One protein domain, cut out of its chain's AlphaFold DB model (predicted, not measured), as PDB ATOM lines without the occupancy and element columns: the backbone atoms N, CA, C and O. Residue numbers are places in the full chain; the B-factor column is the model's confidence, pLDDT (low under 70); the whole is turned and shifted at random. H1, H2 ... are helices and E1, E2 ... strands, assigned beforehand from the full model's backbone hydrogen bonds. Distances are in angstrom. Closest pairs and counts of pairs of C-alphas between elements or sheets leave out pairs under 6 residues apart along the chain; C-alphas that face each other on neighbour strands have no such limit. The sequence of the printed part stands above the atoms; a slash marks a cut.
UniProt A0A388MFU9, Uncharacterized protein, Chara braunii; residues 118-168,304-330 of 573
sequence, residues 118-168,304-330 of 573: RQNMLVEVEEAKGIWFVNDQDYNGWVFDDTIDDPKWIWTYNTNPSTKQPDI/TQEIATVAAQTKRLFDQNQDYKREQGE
ATOM      1  N   ARG A 118     -44.946   5.552  -2.572       79.38
ATOM      2  CA  ARG A 118     -45.565   4.356  -1.983       79.38
ATOM      3  C   ARG A 118     -44.519   3.279  -1.733       79.38
ATOM      4  O   ARG A 118     -43.534   3.198  -2.456       79.38
ATOM      5  N   GLN A 119     -44.734   2.432  -0.729       77.00
ATOM      6  CA  GLN A 119     -43.690   1.516  -0.249       77.00
ATOM      7  C   GLN A 119     -43.322   0.419  -1.260       77.00
ATOM      8  O   GLN A 119     -42.180  -0.015  -1.295       77.00
ATOM      9  N   ASN A 120     -44.236   0.076  -2.173       77.50
ATOM     10  CA  ASN A 120     -43.973  -0.794  -3.325       77.50
ATOM     11  C   ASN A 120     -43.089  -0.149  -4.419       77.50
ATOM     12  O   ASN A 120     -42.787  -0.805  -5.411       77.50
ATOM     13  N   MET A 121     -42.732   1.132  -4.282       81.50
ATOM     14  CA  MET A 121     -41.754   1.821  -5.134       81.50
ATOM     15  C   MET A 121     -40.343   1.771  -4.535       81.50
ATOM     16  O   MET A 121     -39.414   2.256  -5.170       81.50
ATOM     17  N   LEU A 122     -40.168   1.244  -3.319       82.69
ATOM     18  CA  LEU A 122     -38.862   1.117  -2.683       82.69
ATOM     19  C   LEU A 122     -38.270  -0.270  -2.966       82.69
ATOM     20  O   LEU A 122     -38.959  -1.278  -2.817       82.69
ATOM     21  N   VAL A 123     -37.001  -0.318  -3.365       81.44
ATOM     22  CA  VAL A 123     -36.305  -1.546  -3.776       81.44
ATOM     23  C   VAL A 123     -34.977  -1.653  -3.023       81.44
ATOM     24  O   VAL A 123     -34.235  -0.673  -2.958       81.44
ATOM     25  N   GLU A 124     -34.684  -2.821  -2.444       84.38
ATOM     26  CA  GLU A 124     -33.369  -3.138  -1.862       84.38
ATOM     27  C   GLU A 124     -32.378  -3.519  -2.979       84.38
ATOM     28  O   GLU A 124     -32.746  -4.193  -3.943       84.38
ATOM     29  N   VAL A 125     -31.119  -3.097  -2.861       79.00
ATOM     30  CA  VAL A 125     -30.040  -3.496  -3.776       79.00
ATOM     31  C   VAL A 125     -29.571  -4.908  -3.411       79.00
ATOM     32  O   VAL A 125     -29.053  -5.134  -2.317       79.00
ATOM     33  N   GLU A 126     -29.728  -5.866  -4.326       74.12
ATOM     34  CA  GLU A 126     -29.447  -7.291  -4.082       74.12
ATOM     35  C   GLU A 126     -27.974  -7.546  -3.714       74.12
ATOM     36  O   GLU A 126     -27.671  -8.364  -2.842       74.12
ATOM     37  N   GLU A 127     -27.063  -6.787  -4.324       68.81
ATOM     38  CA  GLU A 127     -25.620  -6.807  -4.079       68.81
ATOM     39  C   GLU A 127     -25.209  -6.094  -2.776       68.81
ATOM     40  O   GLU A 127     -24.075  -6.251  -2.318       68.81
ATOM     41  N   ALA A 128     -26.102  -5.301  -2.173       73.31
ATOM     42  CA  ALA A 128     -25.804  -4.425  -1.042       73.31
ATOM     43  C   ALA A 128     -26.989  -4.323  -0.064       73.31
ATOM     44  O   ALA A 128     -27.630  -3.284   0.071       73.31
ATOM     45  N   LYS A 129     -27.260  -5.417   0.657       77.00
ATOM     46  CA  LYS A 129     -28.343  -5.479   1.651       77.00
ATOM     47  C   LYS A 129     -28.271  -4.354   2.687       77.00
ATOM     48  O   LYS A 129     -27.201  -4.046   3.215       77.00
ATOM     49  N   GLY A 130     -29.425  -3.770   2.996       76.38
ATOM     50  CA  GLY A 130     -29.565  -2.537   3.768       76.38
ATOM     51  C   GLY A 130     -29.453  -1.251   2.940       76.38
ATOM     52  O   GLY A 130     -29.670  -0.177   3.494       76.38
ATOM     53  N   ILE A 131     -29.155  -1.317   1.641       82.50
ATOM     54  CA  ILE A 131     -29.181  -0.162   0.735       82.50
ATOM     55  C   ILE A 131     -30.472  -0.197  -0.085       82.50
ATOM     56  O   ILE A 131     -30.759  -1.188  -0.755       82.50
ATOM     57  N   TRP A 132     -31.244   0.889  -0.048       85.94
ATOM     58  CA  TRP A 132     -32.551   0.991  -0.702       85.94
ATOM     59  C   TRP A 132     -32.621   2.201  -1.635       85.94
ATOM     60  O   TRP A 132     -32.010   3.235  -1.371       85.94
ATOM     61  N   PHE A 133     -33.410   2.118  -2.702       86.44
ATOM     62  CA  PHE A 133     -33.664   3.239  -3.612       86.44
ATOM     63  C   PHE A 133     -35.140   3.320  -4.011       86.44
ATOM     64  O   PHE A 133     -35.889   2.349  -3.885       86.44
ATOM     65  N   VAL A 134     -35.569   4.489  -4.495       86.00
ATOM     66  CA  VAL A 134     -36.899   4.660  -5.094       86.00
ATOM     67  C   VAL A 134     -36.820   4.288  -6.576       86.00
ATOM     68  O   VAL A 134     -36.051   4.887  -7.329       86.00
ATOM     69  N   ASN A 135     -37.635   3.330  -7.016       79.94
ATOM     70  CA  ASN A 135     -37.802   2.964  -8.421       79.94
ATOM     71  C   ASN A 135     -38.674   3.997  -9.159       79.94
ATOM     72  O   ASN A 135     -39.799   3.734  -9.578       79.94
ATOM     73  N   ASP A 136     -38.151   5.215  -9.253       78.88
ATOM     74  CA  ASP A 136     -38.765   6.362  -9.914       78.88
ATOM     75  C   ASP A 136     -37.655   7.238 -10.514       78.88
ATOM     76  O   ASP A 136     -36.526   7.232 -10.019       78.88
ATOM     77  N   GLN A 137     -37.888   7.877 -11.661       71.19
ATOM     78  CA  GLN A 137     -36.842   8.622 -12.385       71.19
ATOM     79  C   GLN A 137     -36.563   9.979 -11.728       71.19
ATOM     80  O   GLN A 137     -35.420  10.433 -11.710       71.19
ATOM     81  N   ASP A 138     -37.585  10.568 -11.102       77.75
ATOM     82  CA  ASP A 138     -37.498  11.857 -10.412       77.75
ATOM     83  C   ASP A 138     -36.529  11.811  -9.209       77.75
ATOM     84  O   ASP A 138     -35.972  12.828  -8.804       77.75
ATOM     85  N   TYR A 139     -36.277  10.622  -8.650       80.44
ATOM     86  CA  TYR A 139     -35.447  10.419  -7.455       80.44
ATOM     87  C   TYR A 139     -34.089   9.751  -7.752       80.44
ATOM     88  O   TYR A 139     -33.410   9.275  -6.843       80.44
ATOM     89  N   ASN A 140     -33.660   9.743  -9.019       77.31
ATOM     90  CA  ASN A 140     -32.340   9.266  -9.437       77.31
ATOM     91  C   ASN A 140     -31.208   9.967  -8.663       77.31
ATOM     92  O   ASN A 140     -31.071  11.182  -8.752       77.31
ATOM     93  N   GLY A 141     -30.371   9.193  -7.963       78.12
ATOM     94  CA  GLY A 141     -29.281   9.699  -7.115       78.12
ATOM     95  C   GLY A 141     -29.607   9.727  -5.616       78.12
ATOM     96  O   GLY A 141     -28.692   9.864  -4.808       78.12
ATOM     97  N   TRP A 142     -30.871   9.540  -5.218       84.31
ATOM     98  CA  TRP A 142     -31.247   9.334  -3.816       84.31
ATOM     99  C   TRP A 142     -31.196   7.849  -3.435       84.31
ATOM    100  O   TRP A 142     -31.847   7.009  -4.057       84.31
ATOM    101  N   VAL A 143     -30.458   7.541  -2.369       87.06
ATOM    102  CA  VAL A 143     -30.276   6.191  -1.815       87.06
ATOM    103  C   VAL A 143     -30.459   6.239  -0.297       87.06
ATOM    104  O   VAL A 143     -29.877   7.098   0.359       87.06
ATOM    105  N   PHE A 144     -31.256   5.343   0.282       86.00
ATOM    106  CA  PHE A 144     -31.404   5.199   1.731       86.00
ATOM    107  C   PHE A 144     -30.442   4.129   2.247       86.00
ATOM    108  O   PHE A 144     -30.479   2.984   1.797       86.00
ATOM    109  N   ASP A 145     -29.593   4.506   3.198       82.25
ATOM    110  CA  ASP A 145     -28.585   3.629   3.791       82.25
ATOM    111  C   ASP A 145     -29.022   3.200   5.201       82.25
ATOM    112  O   ASP A 145     -29.059   4.012   6.124       82.25
ATOM    113  N   ASP A 146     -29.358   1.917   5.361       80.50
ATOM    114  CA  ASP A 146     -29.674   1.240   6.631       80.50
ATOM    115  C   ASP A 146     -28.467   0.445   7.185       80.50
ATOM    116  O   ASP A 146     -28.575  -0.340   8.132       80.50
ATOM    117  N   THR A 147     -27.279   0.625   6.600       75.56
ATOM    118  CA  THR A 147     -26.013   0.029   7.062       75.56
ATOM    119  C   THR A 147     -25.280   0.947   8.048       75.56
ATOM    120  O   THR A 147     -24.631   0.463   8.983       75.56
ATOM    121  N   ILE A 148     -25.457   2.264   7.930       76.25
ATOM    122  CA  ILE A 148     -24.921   3.278   8.854       76.25
ATOM    123  C   ILE A 148     -25.616   3.306  10.231       76.25
ATOM    124  O   ILE A 148     -26.635   2.658  10.469       76.25
ATOM    125  N   ASP A 149     -25.024   4.041  11.178       71.62
ATOM    126  CA  ASP A 149     -25.493   4.145  12.573       71.62
ATOM    127  C   ASP A 149     -26.685   5.109  12.767       71.62
ATOM    128  O   ASP A 149     -27.315   5.121  13.828       71.62
ATOM    129  N   ASP A 150     -26.989   5.909  11.741       75.69
ATOM    130  CA  ASP A 150     -28.084   6.886  11.683       75.69
ATOM    131  C   ASP A 150     -28.746   6.810  10.288       75.69
ATOM    132  O   ASP A 150     -28.366   7.574   9.394       75.69
ATOM    133  N   PRO A 151     -29.641   5.823  10.054       79.69
ATOM    134  CA  PRO A 151     -30.188   5.531   8.730       79.69
ATOM    135  C   PRO A 151     -30.938   6.702   8.098       79.69
ATOM    136  O   PRO A 151     -31.833   7.286   8.712       79.69
ATOM    137  N   LYS A 152     -30.573   7.043   6.860       84.56
ATOM    138  CA  LYS A 152     -31.100   8.220   6.159       84.56
ATOM    139  C   LYS A 152     -30.933   8.132   4.649       84.56
ATOM    140  O   LYS A 152     -30.136   7.350   4.134       84.56
ATOM    141  N   TRP A 153     -31.635   9.027   3.963       87.12
ATOM    142  CA  TRP A 153     -31.399   9.333   2.559       87.12
ATOM    143  C   TRP A 153     -30.071  10.070   2.366       87.12
ATOM    144  O   TRP A 153     -29.762  11.043   3.055       87.12
ATOM    145  N   ILE A 154     -29.299   9.589   1.401       83.69
ATOM    146  CA  ILE A 154     -28.013  10.104   0.952       83.69
ATOM    147  C   ILE A 154     -28.148  10.398  -0.542       83.69
ATOM    148  O   ILE A 154     -28.718   9.606  -1.293       83.69
ATOM    149  N   TRP A 155     -27.620  11.539  -0.968       86.56
ATOM    150  CA  TRP A 155     -27.464  11.865  -2.379       86.56
ATOM    151  C   TRP A 155     -26.096  11.369  -2.867       86.56
ATOM    152  O   TRP A 155     -25.081  11.682  -2.244       86.56
ATOM    153  N   THR A 156     -26.063  10.572  -3.937       78.75
ATOM    154  CA  THR A 156     -24.855   9.858  -4.398       78.75
ATOM    155  C   THR A 156     -24.178  10.472  -5.626       78.75
ATOM    156  O   THR A 156     -23.104  10.018  -6.014       78.75
ATOM    157  N   TYR A 157     -24.762  11.504  -6.244       78.25
ATOM    158  CA  TYR A 157     -24.169  12.177  -7.405       78.25
ATOM    159  C   TYR A 157     -23.324  13.392  -6.996       78.25
ATOM    160  O   TYR A 157     -23.617  14.080  -6.024       78.25
ATOM    161  N   ASN A 158     -22.303  13.715  -7.798       70.56
ATOM    162  CA  ASN A 158     -21.388  14.849  -7.570       70.56
ATOM    163  C   ASN A 158     -22.012  16.241  -7.842       70.56
ATOM    164  O   ASN A 158     -21.306  17.248  -7.867       70.56
ATOM    165  N   THR A 159     -23.318  16.304  -8.097       74.25
ATOM    166  CA  THR A 159     -24.111  17.524  -8.313       74.25
ATOM    167  C   THR A 159     -24.974  17.830  -7.086       74.25
ATOM    168  O   THR A 159     -25.072  17.014  -6.177       74.25
ATOM    169  N   ASN A 160     -25.658  18.977  -7.055       76.44
ATOM    170  CA  ASN A 160     -26.765  19.166  -6.111       76.44
ATOM    171  C   ASN A 160     -28.018  18.407  -6.598       76.44
ATOM    172  O   ASN A 160     -28.233  18.337  -7.814       76.44
ATOM    173  N   PRO A 161     -28.865  17.882  -5.692       75.25
ATOM    174  CA  PRO A 161     -30.129  17.254  -6.066       75.25
ATOM    175  C   PRO A 161     -31.092  18.263  -6.701       75.25
ATOM    176  O   PRO A 161     -31.359  19.326  -6.140       75.25
ATOM    177  N   SER A 162     -31.642  17.909  -7.863       68.38
ATOM    178  CA  SER A 162     -32.708  18.662  -8.541       68.38
ATOM    179  C   SER A 162     -34.096  18.410  -7.940       68.38
ATOM    180  O   SER A 162     -35.020  19.182  -8.187       68.38
ATOM    181  N   THR A 163     -34.248  17.351  -7.143       72.50
ATOM    182  CA  THR A 163     -35.502  16.949  -6.498       72.50
ATOM    183  C   THR A 163     -35.349  16.843  -4.985       72.50
ATOM    184  O   THR A 163     -34.262  16.605  -4.454       72.50
ATOM    185  N   LYS A 164     -36.457  17.052  -4.264       79.00
ATOM    186  CA  LYS A 164     -36.486  16.961  -2.798       79.00
ATOM    187  C   LYS A 164     -36.104  15.551  -2.337       79.00
ATOM    188  O   LYS A 164     -36.397  14.572  -3.018       79.00
ATOM    189  N   GLN A 165     -35.508  15.466  -1.149       80.62
ATOM    190  CA  GLN A 165     -35.260  14.196  -0.469       80.62
ATOM    191  C   GLN A 165     -36.564  13.370  -0.384       80.62
ATOM    192  O   GLN A 165     -37.601  13.950  -0.046       80.62
ATOM    193  N   PRO A 166     -36.545  12.051  -0.654       85.12
ATOM    194  CA  PRO A 166     -37.732  11.216  -0.509       85.12
ATOM    195  C   PRO A 166     -38.257  11.209   0.936       85.12
ATOM    196  O   PRO A 166     -37.498  10.977   1.878       85.12
ATOM    197  N   ASP A 167     -39.567  11.400   1.102       80.44
ATOM    198  CA  ASP A 167     -40.278  11.181   2.370       80.44
ATOM    199  C   ASP A 167     -40.914   9.782   2.372       80.44
ATOM    200  O   ASP A 167     -42.128   9.598   2.279       80.44
ATOM    201  N   ILE A 168     -40.048   8.768   2.343       81.38
ATOM    202  CA  ILE A 168     -40.419   7.353   2.396       81.38
ATOM    203  C   ILE A 168     -39.279   6.528   2.998       81.38
ATOM    204  O   ILE A 168     -38.115   6.909   2.891       81.38
ATOM    205  N   THR A 304     -18.059  -0.202  -1.793       70.25
ATOM    206  CA  THR A 304     -19.366  -0.882  -1.720       70.25
ATOM    207  C   THR A 304     -20.510   0.024  -2.188       70.25
ATOM    208  O   THR A 304     -21.385  -0.447  -2.906       70.25
ATOM    209  N   GLN A 305     -20.501   1.316  -1.845       64.62
ATOM    210  CA  GLN A 305     -21.524   2.279  -2.270       64.62
ATOM    211  C   GLN A 305     -21.449   2.601  -3.774       64.62
ATOM    212  O   GLN A 305     -22.485   2.698  -4.434       64.62
ATOM    213  N   GLU A 306     -20.244   2.722  -4.335       66.12
ATOM    214  CA  GLU A 306     -20.026   2.883  -5.779       66.12
ATOM    215  C   GLU A 306     -20.477   1.625  -6.543       66.12
ATOM    216  O   GLU A 306     -21.233   1.745  -7.508       66.12
ATOM    217  N   ILE A 307     -20.135   0.422  -6.060       69.44
ATOM    218  CA  ILE A 307     -20.618  -0.855  -6.617       69.44
ATOM    219  C   ILE A 307     -22.148  -0.949  -6.543       69.44
ATOM    220  O   ILE A 307     -22.773  -1.260  -7.550       69.44
ATOM    221  N   ALA A 308     -22.762  -0.637  -5.397       64.94
ATOM    222  CA  ALA A 308     -24.217  -0.663  -5.227       64.94
ATOM    223  C   ALA A 308     -24.931   0.329  -6.158       64.94
ATOM    224  O   ALA A 308     -25.980   0.015  -6.717       64.94
ATOM    225  N   THR A 309     -24.347   1.514  -6.366       68.31
ATOM    226  CA  THR A 309     -24.881   2.529  -7.285       68.31
ATOM    227  C   THR A 309     -24.803   2.045  -8.734       68.31
ATOM    228  O   THR A 309     -25.797   2.123  -9.454       68.31
ATOM    229  N   VAL A 310     -23.659   1.490  -9.152       69.62
ATOM    230  CA  VAL A 310     -23.480   0.928 -10.501       69.62
ATOM    231  C   VAL A 310     -24.382  -0.291 -10.722       69.62
ATOM    232  O   VAL A 310     -24.979  -0.405 -11.790       69.62
ATOM    233  N   ALA A 311     -24.542  -1.170  -9.732       64.81
ATOM    234  CA  ALA A 311     -25.437  -2.322  -9.806       64.81
ATOM    235  C   ALA A 311     -26.907  -1.893  -9.945       64.81
ATOM    236  O   ALA A 311     -27.575  -2.312 -10.891       64.81
ATOM    237  N   ALA A 312     -27.384  -0.973  -9.098       66.75
ATOM    238  CA  ALA A 312     -28.742  -0.438  -9.183       66.75
ATOM    239  C   ALA A 312     -29.004   0.274 -10.525       66.75
ATOM    240  O   ALA A 312     -30.049   0.062 -11.139       66.75
ATOM    241  N   GLN A 313     -28.047   1.067 -11.027       61.31
ATOM    242  CA  GLN A 313     -28.132   1.681 -12.360       61.31
ATOM    243  C   GLN A 313     -28.144   0.632 -13.487       61.31
ATOM    244  O   GLN A 313     -28.939   0.748 -14.416       61.31
ATOM    245  N   THR A 314     -27.312  -0.410 -13.398       65.06
ATOM    246  CA  THR A 314     -27.208  -1.476 -14.410       65.06
ATOM    247  C   THR A 314     -28.482  -2.310 -14.462       65.06
ATOM    248  O   THR A 314     -29.059  -2.468 -15.537       65.06
ATOM    249  N   LYS A 315     -28.969  -2.786 -13.307       72.25
ATOM    250  CA  LYS A 315     -30.241  -3.509 -13.196       72.25
ATOM    251  C   LYS A 315     -31.385  -2.679 -13.769       72.25
ATOM    252  O   LYS A 315     -32.113  -3.157 -14.628       72.25
ATOM    253  N   ARG A 316     -31.470  -1.402 -13.392       68.81
ATOM    254  CA  ARG A 316     -32.494  -0.484 -13.897       68.81
ATOM    255  C   ARG A 316     -32.434  -0.277 -15.411       68.81
ATOM    256  O   ARG A 316     -33.482  -0.215 -16.042       68.81
ATOM    257  N   LEU A 317     -31.241  -0.203 -16.003       67.12
ATOM    258  CA  LEU A 317     -31.088  -0.154 -17.459       67.12
ATOM    259  C   LEU A 317     -31.533  -1.467 -18.121       67.12
ATOM    260  O   LEU A 317     -32.102  -1.421 -19.210       67.12
ATOM    261  N   PHE A 318     -31.330  -2.628 -17.491       67.56
ATOM    262  CA  PHE A 318     -31.893  -3.894 -17.975       67.56
ATOM    263  C   PHE A 318     -33.422  -3.928 -17.862       67.56
ATOM    264  O   PHE A 318     -34.072  -4.227 -18.862       67.56
ATOM    265  N   ASP A 319     -33.986  -3.551 -16.712       69.56
ATOM    266  CA  ASP A 319     -35.434  -3.487 -16.477       69.56
ATOM    267  C   ASP A 319     -36.107  -2.534 -17.487       69.56
ATOM    268  O   ASP A 319     -37.041  -2.922 -18.186       69.56
ATOM    269  N   GLN A 320     -35.562  -1.323 -17.673       65.06
ATOM    270  CA  GLN A 320     -36.034  -0.365 -18.681       65.06
ATOM    271  C   GLN A 320     -35.938  -0.927 -20.105       65.06
ATOM    272  O   GLN A 320     -36.888  -0.804 -20.871       65.06
ATOM    273  N   ASN A 321     -34.828  -1.575 -20.478       65.88
ATOM    274  CA  ASN A 321     -34.706  -2.219 -21.791       65.88
ATOM    275  C   ASN A 321     -35.684  -3.395 -21.968       65.88
ATOM    276  O   ASN A 321     -36.099  -3.676 -23.094       65.88
ATOM    277  N   GLN A 322     -36.055  -4.091 -20.892       66.00
ATOM    278  CA  GLN A 322     -37.050  -5.158 -20.923       66.00
ATOM    279  C   GLN A 322     -38.472  -4.601 -21.054       66.00
ATOM    280  O   GLN A 322     -39.252  -5.146 -21.833       66.00
ATOM    281  N   ASP A 323     -38.798  -3.502 -20.375       66.69
ATOM    282  CA  ASP A 323     -40.101  -2.847 -20.495       66.69
ATOM    283  C   ASP A 323     -40.261  -2.104 -21.829       66.69
ATOM    284  O   ASP A 323     -41.298  -2.256 -22.468       66.69
ATOM    285  N   TYR A 324     -39.216  -1.470 -22.375       60.94
ATOM    286  CA  TYR A 324     -39.233  -0.992 -23.768       60.94
ATOM    287  C   TYR A 324     -39.493  -2.134 -24.768       60.94
ATOM    288  O   TYR A 324     -40.279  -1.970 -25.702       60.94
ATOM    289  N   LYS A 325     -38.903  -3.321 -24.554       60.53
ATOM    290  CA  LYS A 325     -39.192  -4.535 -25.346       60.53
ATOM    291  C   LYS A 325     -40.580  -5.132 -25.083       60.53
ATOM    292  O   LYS A 325     -41.035  -5.941 -25.886       60.53
ATOM    293  N   ARG A 326     -41.251  -4.759 -23.991       62.72
ATOM    294  CA  ARG A 326     -42.622  -5.176 -23.652       62.72
ATOM    295  C   ARG A 326     -43.651  -4.241 -24.294       62.72
ATOM    296  O   ARG A 326     -44.603  -4.712 -24.901       62.72
ATOM    297  N   GLU A 327     -43.429  -2.933 -24.193       59.72
ATOM    298  CA  GLU A 327     -44.319  -1.873 -24.685       59.72
ATOM    299  C   GLU A 327     -44.185  -1.612 -26.192       59.72
ATOM    300  O   GLU A 327     -45.149  -1.213 -26.839       59.72
ATOM    301  N   GLN A 328     -42.998  -1.836 -26.769       57.19
ATOM    302  CA  GLN A 328     -42.723  -1.664 -28.203       57.19
ATOM    303  C   GLN A 328     -42.296  -2.987 -28.873       57.19
ATOM    304  O   GLN A 328     -41.683  -2.969 -29.940       57.19
ATOM    305  N   GLY A 329     -42.596  -4.141 -28.263       53.59
ATOM    306  CA  GLY A 329     -42.077  -5.453 -28.683       53.59
ATOM    307  C   GLY A 329     -42.391  -5.842 -30.130       53.59
ATOM    308  O   GLY A 329     -41.531  -6.386 -30.817       53.59
ATOM    309  N   GLU A 330     -43.576  -5.482 -30.628       53.19
ATOM    310  CA  GLU A 330     -43.981  -5.710 -32.024       53.19
ATOM    311  C   GLU A 330     -43.204  -4.838 -33.030       53.19
ATOM    312  O   GLU A 330     -43.123  -5.175 -34.208       53.19
TER     313      GLU A 330
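What this domain is: This is residues 118 to 168 and 304 to 330 of the 573 residues of an uncharacterized protein of Chara braunii (UniProt A0A388MFU9). A small twisted sheet of four short strands, E1 to E4, sits in a compact body together with its links and the loop of residues 156 to 168, and one long helix, H1, only grazes the sheet with residues 305 to 312, while residues 317 to 330, of which 317 to 327 belong to H1, stick out as an arm that makes the length. After E4 a long stretch with no named element, residues 156 to 168, loops away and turns back toward the sheet. The printed part has 78 residues with four named strands and then one named helix, in the order E1 E2 E3 E4 H1; the sheet's order is E1 - E2 - E3 - E4, all antiparallel, and the class is mixed, helices and strands. The whole is only just compact, close to loose, with a radius of gyration of the C-alphas of 13.4 A, and its elongated outline spans 49 by 26 by 26 A.

How they stand to each other: E2, residues 131 to 134, and E3, residues 142 to 145, are the inner strands, a hairpin at 149 degrees between directions, with N 132 and O 144 2.9 A apart, within hydrogen-bond range. The edge strand E1, residues 122 to 124, forms a hairpin with E2 at 152 degrees, with N 123 and O 133 at 2.9 A. The other edge strand, E4, residues 152 to 155, forms a hairpin with E3 at 141 degrees, with N 154 and O 143 at 2.8 A. The four strands form a meander, each the antiparallel neighbour of the one before. The sheet is only just strongly twisted, its C-alphas lying up to 4.1 A off its best plane. E1 and E4 are apart. H1, residues 304 to 327, is on the sheet but only grazes it; the closest C-alphas of E2 and H1 are those of Ile 131 and Ala 308, 7.8 A apart. E3 and H1 are near each other, with 5 pairs of C-alphas within 10 A. In H1 every O i to N i+4 pair is within hydrogen-bond range.

Where its parts are: E1 begins at C-alpha 122, (-38.862, 1.117, -2.683), and is 7.0 A long from first to last C-alpha. E2 measures 10.8 A, E3 9.9 A and E4 10.0 A. H1 measures 33.9 A, from C-alpha 304 at (-19.366, -0.882, -1.720) to C-alpha 327 at (-44.319, -1.873, -24.685).

The domain as a whole: The two C-alphas farthest apart are those of Asp 149 and Glu 330, 49.3 A. Without residues 317 to 330, which stand free, the body spans 26 by 25 by 25 A. Residues 169 to 303 are not printed, and C-alphas 168 and 304 are 23.0 A apart across the cut. The three links printed whole are short. The mean pLDDT of the printed part is 74.2; residues 127, 162, 305 to 314 and 316 to 330 are under 70.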